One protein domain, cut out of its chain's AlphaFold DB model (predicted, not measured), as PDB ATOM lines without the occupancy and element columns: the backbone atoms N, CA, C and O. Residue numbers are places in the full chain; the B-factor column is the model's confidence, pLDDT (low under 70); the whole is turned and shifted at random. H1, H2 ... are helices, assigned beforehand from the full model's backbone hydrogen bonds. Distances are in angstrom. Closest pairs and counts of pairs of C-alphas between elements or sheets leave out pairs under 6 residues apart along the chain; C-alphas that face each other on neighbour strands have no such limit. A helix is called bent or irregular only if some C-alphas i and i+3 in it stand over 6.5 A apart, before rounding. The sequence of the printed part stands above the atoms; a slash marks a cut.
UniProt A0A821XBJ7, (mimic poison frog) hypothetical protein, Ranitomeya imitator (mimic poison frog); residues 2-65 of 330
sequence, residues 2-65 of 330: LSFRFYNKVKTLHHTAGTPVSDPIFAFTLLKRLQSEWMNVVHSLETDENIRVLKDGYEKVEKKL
ATOM      1  N   LEU A   2      33.875 -24.117  19.172       54.81
ATOM      2  CA  LEU A   2      34.488 -24.783  18.018       54.81
ATOM      3  C   LEU A   2      33.799 -26.100  17.641       54.81
ATOM      4  O   LEU A   2      33.521 -26.297  16.460       54.81
ATOM      5  N   SER A   3      33.481 -26.966  18.608       60.47
ATOM      6  CA  SER A   3      32.883 -28.290  18.343       60.47
ATOM      7  C   SER A   3      31.541 -28.194  17.603       60.47
ATOM      8  O   SER A   3      31.338 -28.847  16.582       60.47
ATOM      9  N   PHE A   4      30.658 -27.292  18.042       65.56
ATOM     10  CA  PHE A   4      29.357 -27.044  17.413       65.56
ATOM     11  C   PHE A   4      29.481 -26.455  15.997       65.56
ATOM     12  O   PHE A   4      28.776 -26.863  15.073       65.56
ATOM     13  N   ARG A   5      30.401 -25.502  15.793       67.75
ATOM     14  CA  ARG A   5      30.654 -24.908  14.469       67.75
ATOM     15  C   ARG A   5      31.263 -25.922  13.500       67.75
ATOM     16  O   ARG A   5      30.864 -25.962  12.338       67.75
ATOM     17  N   PHE A   6      32.185 -26.754  13.981       66.69
ATOM     18  CA  PHE A   6      32.781 -27.839  13.208       66.69
ATOM     19  C   PHE A   6      31.742 -28.897  12.833       66.69
ATOM     20  O   PHE A   6      31.628 -29.231  11.657       66.69
ATOM     21  N   TYR A   7      30.924 -29.350  13.788       69.81
ATOM     22  CA  TYR A   7      29.846 -30.308  13.539       69.81
ATOM     23  C   TYR A   7      28.883 -29.814  12.453       69.81
ATOM     24  O   TYR A   7      28.613 -30.534  11.495       69.81
ATOM     25  N   ASN A   8      28.433 -28.559  12.536       76.12
ATOM     26  CA  ASN A   8      27.549 -27.985  11.521       76.12
ATOM     27  C   ASN A   8      28.226 -27.873  10.146       76.12
ATOM     28  O   ASN A   8      27.602 -28.207   9.143       76.12
ATOM     29  N   LYS A   9      29.507 -27.475  10.087       72.12
ATOM     30  CA  LYS A   9      30.304 -27.441   8.843       72.12
ATOM     31  C   LYS A   9      30.465 -28.837   8.226       72.12
ATOM     32  O   LYS A   9      30.410 -28.986   7.011       72.12
ATOM     33  N   VAL A  10      30.684 -29.867   9.043       68.00
ATOM     34  CA  VAL A  10      30.802 -31.261   8.589       68.00
ATOM     35  C   VAL A  10      29.451 -31.763   8.080       68.00
ATOM     36  O   VAL A  10      29.369 -32.266   6.962       68.00
ATOM     37  N   LYS A  11      28.381 -31.549   8.849       71.88
ATOM     38  CA  LYS A  11      27.018 -31.965   8.506       71.88
ATOM     39  C   LYS A  11      26.545 -31.372   7.175       71.88
ATOM     40  O   LYS A  11      26.053 -32.113   6.330       71.88
ATOM     41  N   THR A  12      26.748 -30.074   6.941       72.25
ATOM     42  CA  THR A  12      26.381 -29.434   5.663       72.25
ATOM     43  C   THR A  12      27.137 -30.032   4.477       72.25
ATOM     44  O   THR A  12      26.530 -30.280   3.440       72.25
ATOM     45  N   LEU A  13      28.426 -30.336   4.644       66.12
ATOM     46  CA  LEU A  13      29.267 -30.920   3.593       66.12
ATOM     47  C   LEU A  13      28.948 -32.400   3.299       66.12
ATOM     48  O   LEU A  13      29.173 -32.852   2.179       66.12
ATOM     49  N   HIS A  14      28.416 -33.153   4.269       63.94
ATOM     50  CA  HIS A  14      27.951 -34.531   4.053       63.94
ATOM     51  C   HIS A  14      26.540 -34.603   3.451       63.94
ATOM     52  O   HIS A  14      26.245 -35.548   2.728       63.94
ATOM     53  N   HIS A  15      25.686 -33.596   3.660       61.59
ATOM     54  CA  HIS A  15      24.388 -33.520   2.977       61.59
ATOM     55  C   HIS A  15      24.501 -33.145   1.488       61.59
ATOM     56  O   HIS A  15      23.591 -33.429   0.717       61.59
ATOM     57  N   THR A  16      25.629 -32.576   1.051       57.91
ATOM     58  CA  THR A  16      25.932 -32.282  -0.363       57.91
ATOM     59  C   THR A  16      26.581 -33.451  -1.127       57.91
ATOM     60  O   THR A  16      27.105 -33.249  -2.226       57.91
ATOM     61  N   ALA A  17      26.561 -34.671  -0.571       53.72
ATOM     62  CA  ALA A  17      27.235 -35.879  -1.068       53.72
ATOM     63  C   ALA A  17      26.625 -36.500  -2.350       53.72
ATOM     64  O   ALA A  17      26.446 -37.709  -2.448       53.72
ATOM     65  N   GLY A  18      26.320 -35.672  -3.349       56.84
ATOM     66  CA  GLY A  18      26.140 -36.085  -4.746       56.84
ATOM     67  C   GLY A  18      27.310 -35.672  -5.650       56.84
ATOM     68  O   GLY A  18      27.280 -35.942  -6.846       56.84
ATOM     69  N   THR A  19      28.327 -34.994  -5.109       59.69
ATOM     70  CA  THR A  19      29.486 -34.516  -5.877       59.69
ATOM     71  C   THR A  19      30.618 -35.551  -5.848       59.69
ATOM     72  O   THR A  19      31.061 -35.945  -4.766       59.69
ATOM     73  N   PRO A  20      31.074 -36.054  -7.010       58.78
ATOM     74  CA  PRO A  20      32.066 -37.121  -7.058       58.78
ATOM     75  C   PRO A  20      33.441 -36.641  -6.567       58.78
ATOM     76  O   PRO A  20      33.877 -35.530  -6.864       58.78
ATOM     77  N   VAL A  21      34.166 -37.533  -5.880       61.25
ATOM     78  CA  VAL A  21      35.543 -37.357  -5.349       61.25
ATOM     79  C   VAL A  21      36.581 -37.045  -6.449       61.25
ATOM     80  O   VAL A  21      37.749 -36.800  -6.172       61.25
ATOM     81  N   SER A  22      36.157 -37.021  -7.712       66.31
ATOM     82  CA  SER A  22      36.959 -36.663  -8.878       66.31
ATOM     83  C   SER A  22      37.373 -35.190  -8.939       66.31
ATOM     84  O   SER A  22      38.247 -34.870  -9.737       66.31
ATOM     85  N   ASP A  23      36.770 -34.295  -8.144       79.75
ATOM     86  CA  ASP A  23      37.243 -32.910  -8.006       79.75
ATOM     87  C   ASP A  23      38.469 -32.848  -7.065       79.75
ATOM     88  O   ASP A  23      38.331 -33.100  -5.860       79.75
ATOM     89  N   PRO A  24      39.667 -32.477  -7.564       82.75
ATOM     90  CA  PRO A  24      40.881 -32.387  -6.752       82.75
ATOM     91  C   PRO A  24      40.772 -31.409  -5.572       82.75
ATOM     92  O   PRO A  24      41.424 -31.617  -4.547       82.75
ATOM     93  N   ILE A  25      39.947 -30.361  -5.680       82.19
ATOM     94  CA  ILE A  25      39.743 -29.376  -4.606       82.19
ATOM     95  C   ILE A  25      38.920 -30.003  -3.476       82.19
ATOM     96  O   ILE A  25      39.273 -29.893  -2.294       82.19
ATOM     97  N   PHE A  26      37.849 -30.716  -3.825       81.06
ATOM     98  CA  PHE A  26      37.056 -31.469  -2.859       81.06
ATOM     99  C   PHE A  26      37.886 -32.578  -2.192       81.06
ATOM    100  O   PHE A  26      37.897 -32.686  -0.965       81.06
ATOM    101  N   ALA A  27      38.657 -33.343  -2.971       80.50
ATOM    102  CA  ALA A  27      39.534 -34.388  -2.447       80.50
ATOM    103  C   ALA A  27      40.572 -33.828  -1.455       80.50
ATOM    104  O   ALA A  27      40.725 -34.353  -0.352       80.50
ATOM    105  N   PHE A  28      41.236 -32.716  -1.793       86.00
ATOM    106  CA  PHE A  28      42.196 -32.065  -0.898       86.00
ATOM    107  C   PHE A  28      41.546 -31.551   0.395       86.00
ATOM    108  O   PHE A  28      42.075 -31.770   1.486       86.00
ATOM    109  N   THR A  29      40.394 -30.879   0.299       85.31
ATOM    110  CA  THR A  29      39.697 -30.350   1.485       85.31
ATOM    111  C   THR A  29      39.186 -31.463   2.399       85.31
ATOM    112  O   THR A  29      39.282 -31.330   3.621       85.31
ATOM    113  N   LEU A  30      38.730 -32.588   1.837       82.44
ATOM    114  CA  LEU A  30      38.378 -33.789   2.593       82.44
ATOM    115  C   LEU A  30      39.599 -34.380   3.310       82.44
ATOM    116  O   LEU A  30      39.534 -34.611   4.518       82.44
ATOM    117  N   LEU A  31      40.715 -34.572   2.596       83.69
ATOM    118  CA  LEU A  31      41.958 -35.107   3.160       83.69
ATOM    119  C   LEU A  31      42.485 -34.230   4.298       83.69
ATOM    120  O   LEU A  31      42.750 -34.732   5.389       83.69
ATOM    121  N   LYS A  32      42.564 -32.910   4.091       86.94
ATOM    122  CA  LYS A  32      42.982 -31.959   5.130       86.94
ATOM    123  C   LYS A  32      42.064 -32.026   6.351       86.94
ATOM    124  O   LYS A  32      42.549 -32.008   7.483       86.94
ATOM    125  N   ARG A  33      40.747 -32.107   6.143       84.50
ATOM    126  CA  ARG A  33      39.769 -32.176   7.232       84.50
ATOM    127  C   ARG A  33      39.952 -33.432   8.078       84.50
ATOM    128  O   ARG A  33      39.985 -33.320   9.299       84.50
ATOM    129  N   LEU A  34      40.102 -34.593   7.438       83.06
ATOM    130  CA  LEU A  34      40.341 -35.875   8.111       83.06
ATOM    131  C   LEU A  34      41.697 -35.915   8.823       83.06
ATOM    132  O   LEU A  34      41.779 -36.420   9.936       83.06
ATOM    133  N   GLN A  35      42.741 -35.346   8.219       85.19
ATOM    134  CA  GLN A  35      44.099 -35.416   8.758       85.19
ATOM    135  C   GLN A  35      44.387 -34.378   9.857       85.19
ATOM    136  O   GLN A  35      45.146 -34.676  10.776       85.19
ATOM    137  N   SER A  36      43.802 -33.175   9.789       82.75
ATOM    138  CA  SER A  36      44.152 -32.060  10.690       82.75
ATOM    139  C   SER A  36      42.969 -31.463  11.447       82.75
ATOM    140  O   SER A  36      43.056 -31.275  12.659       82.75
ATOM    141  N   GLU A  37      41.850 -31.162  10.774       81.56
ATOM    142  CA  GLU A  37      40.730 -30.473  11.434       81.56
ATOM    143  C   GLU A  37      40.079 -31.359  12.509       81.56
ATOM    144  O   GLU A  37      39.760 -30.859  13.586       81.56
ATOM    145  N   TRP A  38      39.950 -32.669  12.268       79.25
ATOM    146  CA  TRP A  38      39.439 -33.623  13.261       79.25
ATOM    147  C   TRP A  38      40.346 -33.760  14.489       79.25
ATOM    148  O   TRP A  38      39.845 -33.726  15.612       79.25
ATOM    149  N   MET A  39      41.667 -33.837  14.300       77.94
ATOM    150  CA  MET A  39      42.629 -33.907  15.409       77.94
ATOM    151  C   MET A  39      42.529 -32.679  16.319       77.94
ATOM    152  O   MET A  39      42.518 -32.811  17.540       77.94
ATOM    153  N   ASN A  40      42.373 -31.490  15.729       78.94
ATOM    154  CA  ASN A  40      42.218 -30.249  16.486       78.94
ATOM    155  C   ASN A  40      40.929 -30.212  17.312       78.94
ATOM    156  O   ASN A  40      40.906 -29.561  18.346       78.94
ATOM    157  N   VAL A  41      39.860 -30.875  16.864       75.69
ATOM    158  CA  VAL A  41      38.582 -30.935  17.589       75.69
ATOM    159  C   VAL A  41      38.648 -31.961  18.715       75.69
ATOM    160  O   VAL A  41      38.283 -31.641  19.849       75.69
ATOM    161  N   VAL A  42      39.143 -33.167  18.422       75.12
ATOM    162  CA  VAL A  42      39.267 -34.258  19.402       75.12
ATOM    163  C   VAL A  42      40.196 -33.862  20.546       75.12
ATOM    164  O   VAL A  42      39.855 -34.088  21.700       75.12
ATOM    165  N   HIS A  43      41.316 -33.202  20.245       78.06
ATOM    166  CA  HIS A  43      42.282 -32.741  21.247       78.06
ATOM    167  C   HIS A  43      42.084 -31.276  21.664       78.06
ATOM    168  O   HIS A  43      43.000 -30.660  22.212       78.06
ATOM    169  N   SER A  44      40.922 -30.677  21.379       79.00
ATOM    170  CA  SER A  44      40.648 -29.320  21.857       79.00
ATOM    171  C   SER A  44      40.355 -29.316  23.356       79.00
ATOM    172  O   SER A  44      39.609 -30.153  23.859       79.00
ATOM    173  N   LEU A  45      40.854 -28.285  24.042       76.31
ATOM    174  CA  LEU A  45      40.524 -28.018  25.446       76.31
ATOM    175  C   LEU A  45      39.011 -27.860  25.666       76.31
ATOM    176  O   LEU A  45      38.511 -28.222  26.723       76.31
ATOM    177  N   GLU A  46      38.273 -27.366  24.662       75.19
ATOM    178  CA  GLU A  46      36.812 -27.279  24.735       75.19
ATOM    179  C   GLU A  46      36.159 -28.663  24.852       75.19
ATOM    180  O   GLU A  46      35.173 -28.813  25.569       75.19
ATOM    181  N   THR A  47      36.660 -29.679  24.142       71.38
ATOM    182  CA  THR A  47      36.134 -31.051  24.241       71.38
ATOM    183  C   THR A  47      36.380 -31.614  25.639       71.38
ATOM    184  O   THR A  47      35.449 -32.137  26.250       71.38
ATOM    185  N   ASP A  48      37.583 -31.422  26.184       77.00
ATOM    186  CA  ASP A  48      37.926 -31.860  27.541       77.00
ATOM    187  C   ASP A  48      37.092 -31.146  28.616       77.00
ATOM    188  O   ASP A  48      36.604 -31.782  29.552       77.00
ATOM    189  N   GLU A  49      36.884 -29.835  28.477       81.81
ATOM    190  CA  GLU A  49      36.058 -29.039  29.389       81.81
ATOM    191  C   GLU A  49      34.585 -29.460  29.323       81.81
ATOM    192  O   GLU A  49      33.965 -29.679  30.361       81.81
ATOM    193  N   ASN A  50      34.033 -29.677  28.126       80.81
ATOM    194  CA  ASN A  50      32.654 -30.143  27.963       80.81
ATOM    195  C   ASN A  50      32.439 -31.540  28.565       80.81
ATOM    196  O   ASN A  50      31.420 -31.778  29.214       80.81
ATOM    197  N   ILE A  51      33.394 -32.461  28.380       82.50
ATOM    198  CA  ILE A  51      33.335 -33.802  28.982       82.50
ATOM    199  C   ILE A  51      33.398 -33.704  30.509       82.50
ATOM    200  O   ILE A  51      32.655 -34.404  31.194       82.50
ATOM    201  N   ARG A  52      34.253 -32.830  31.054       85.62
ATOM    202  CA  ARG A  52      34.330 -32.586  32.502       85.62
ATOM    203  C   ARG A  52      33.029 -32.015  33.053       85.62
ATOM    204  O   ARG A  52      32.489 -32.579  33.990       85.62
ATOM    205  N   VAL A  53      32.479 -30.975  32.428       87.62
ATOM    206  CA  VAL A  53      31.199 -30.372  32.840       87.62
ATOM    207  C   VAL A  53      30.064 -31.400  32.818       87.62
ATOM    208  O   VAL A  53      29.238 -31.414  33.731       87.62
ATOM    209  N   LEU A  54      30.029 -32.282  31.813       83.25
ATOM    210  CA  LEU A  54      29.057 -33.374  31.751       83.25
ATOM    211  C   LEU A  54      29.222 -34.351  32.926       83.25
ATOM    212  O   LEU A  54      28.230 -34.680  33.573       83.25
ATOM    213  N   LYS A  55      30.455 -34.788  33.214       87.75
ATOM    214  CA  LYS A  55      30.756 -35.694  34.336       87.75
ATOM    215  C   LYS A  55      30.386 -35.072  35.681       87.75
ATOM    216  O   LYS A  55      29.614 -35.666  36.423       87.75
ATOM    217  N   ASP A  56      30.828 -33.843  35.936       89.94
ATOM    218  CA  ASP A  56      30.518 -33.107  37.167       89.94
ATOM    219  C   ASP A  56      29.005 -32.891  37.337       89.94
ATOM    220  O   ASP A  56      28.482 -32.841  38.452       89.94
ATOM    221  N   GLY A  57      28.284 -32.707  36.227       88.81
ATOM    222  CA  GLY A  57      26.827 -32.630  36.212       88.81
ATOM    223  C   GLY A  57      26.169 -33.962  36.572       88.81
ATOM    224  O   GLY A  57      25.259 -33.978  37.401       88.81
ATOM    225  N   TYR A  58      26.645 -35.062  35.985       87.50
ATOM    226  CA  TYR A  58      26.154 -36.414  36.245       87.50
ATOM    227  C   TYR A  58      26.368 -36.833  37.706       87.50
ATOM    228  O   TYR A  58      25.413 -37.231  38.367       87.50
ATOM    229  N   GLU A  59      27.571 -36.641  38.255       91.94
ATOM    230  CA  GLU A  59      27.909 -37.003  39.643       91.94
ATOM    231  C   GLU A  59      26.993 -36.320  40.678       91.94
ATOM    232  O   GLU A  59      26.679 -36.878  41.730       91.94
ATOM    233  N   LYS A  60      26.500 -35.110  40.378       91.69
ATOM    234  CA  LYS A  60      25.559 -34.385  41.254       91.69
ATOM    235  C   LYS A  60      24.165 -35.009  41.296       91.69
ATOM    236  O   LYS A  60      23.440 -34.785  42.270       91.69
ATOM    237  N   VAL A  61      23.761 -35.718  40.244       91.25
ATOM    238  CA  VAL A  61      22.411 -36.287  40.108       91.25
ATOM    239  C   VAL A  61      22.378 -37.805  40.216       91.25
ATOM    240  O   VAL A  61      21.305 -38.330  40.475       91.25
ATOM    241  N   GLU A  62      23.517 -38.487  40.088       88.56
ATOM    242  CA  GLU A  62      23.648 -39.950  40.075       88.56
ATOM    243  C   GLU A  62      22.853 -40.630  41.197       88.56
ATOM    244  O   GLU A  62      22.031 -41.496  40.932       88.56
ATOM    245  N   LYS A  63      22.976 -40.145  42.440       86.50
ATOM    246  CA  LYS A  63      22.257 -40.692  43.611       86.50
ATOM    247  C   LYS A  63      20.731 -40.540  43.577       86.50
ATOM    248  O   LYS A  63      20.053 -41.024  44.475       86.50
ATOM    249  N   LYS A  64      20.198 -39.762  42.638       84.88
ATOM    250  CA  LYS A  64      18.757 -39.555  42.434       84.88
ATOM    251  C   LYS A  64      18.240 -40.298  41.203       84.88
ATOM    252  O   LYS A  64      17.041 -40.235  40.944       84.88
ATOM    253  N   LEU A  65      19.129 -40.897  40.410       84.69
ATOM    254  CA  LEU A  65      18.748 -41.669  39.238       84.69
ATOM    255  C   LEU A  65      18.283 -43.069  39.657       84.69
ATOM    256  O   LEU A  65      18.656 -43.526  40.736       84.69
TER     257      LEU A  65
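Overview. This is residues 2 to 65 of the 330 residues of the protein "(mimic poison frog) hypothetical protein" of Ranitomeya imitator (mimic poison frog) (UniProt A0A821XBJ7). The model shows a loose, open hairpin of two helices, H1 and H2, and a third helix, H3, that runs on from the end of H2 as a long arm, making a wide V with it. The first residues of H1 come near the corner between H2 and H3, while residues 51 to 65, of which 51 to 64 belong to H3, stick out and make much of the length. The printed part has 64 residues with three named helices, H1, H2 and H3 in that order, and no named strand; the class is all helix. It is extended, with a radius of gyration of the C-alphas of 17.0 A and spans of 55 by 22 by 14 A.

Along the chain. Find C-alpha 2 at (34.488, -24.783, 18.018); from there H1 runs through residues 2 to 15, 20.1 A long. H2, residues 24 to 42, covers 26.3 A and has a kink of 30 degrees near residue 33; it is only just irregular, with C-alphas 35 and 38 6.7 A apart. H3, residues 45 to 64, covers 29.9 A and ends at C-alpha 64 at (18.757, -39.555, 42.434); it is irregular, with C-alphas 60 and 63 7.5 A apart.

Arrangement. Look first at Ser 3 and Val 41, the closest C-alphas of H1 and H2, 6.3 A apart. This helical hairpin only just touches, with 3 pairs of C-alphas within 8 A, through residues 2 to 6 of H1 and residue 41 of H2; the two run opposite ways at a shallow tilt of 32 degrees. H1 and H3 only just touch, with 3 such pairs and only at their ends, through residues 2 to 3 and 46 to 47; the closest C-alphas, of Ser 3 and Thr 47, are 7.3 A apart, and the lines are about perpendicular at 79 degrees. H2 and H3 are close but not clearly touching, the closest C-alphas, of Val 41 and Thr 47, being 7.1 A apart; they run the same way at a steep tilt of 50 degrees. In H1 every O i to N i+4 pair is within hydrogen-bond range; in H2 it is 13 of 15 and in H3 12 of 16.

Size, cuts and confidence. The C-alphas of Ser 22 and Lys 63, the two farthest apart, are 54.7 A apart. The printed part has no cut; the link from H1 to H2 is short and that from H2 to H3 is tight. Mean pLDDT of the printed part is 76.8, and it is under 70 at residues 2 to 7, 10 and 13 to 22.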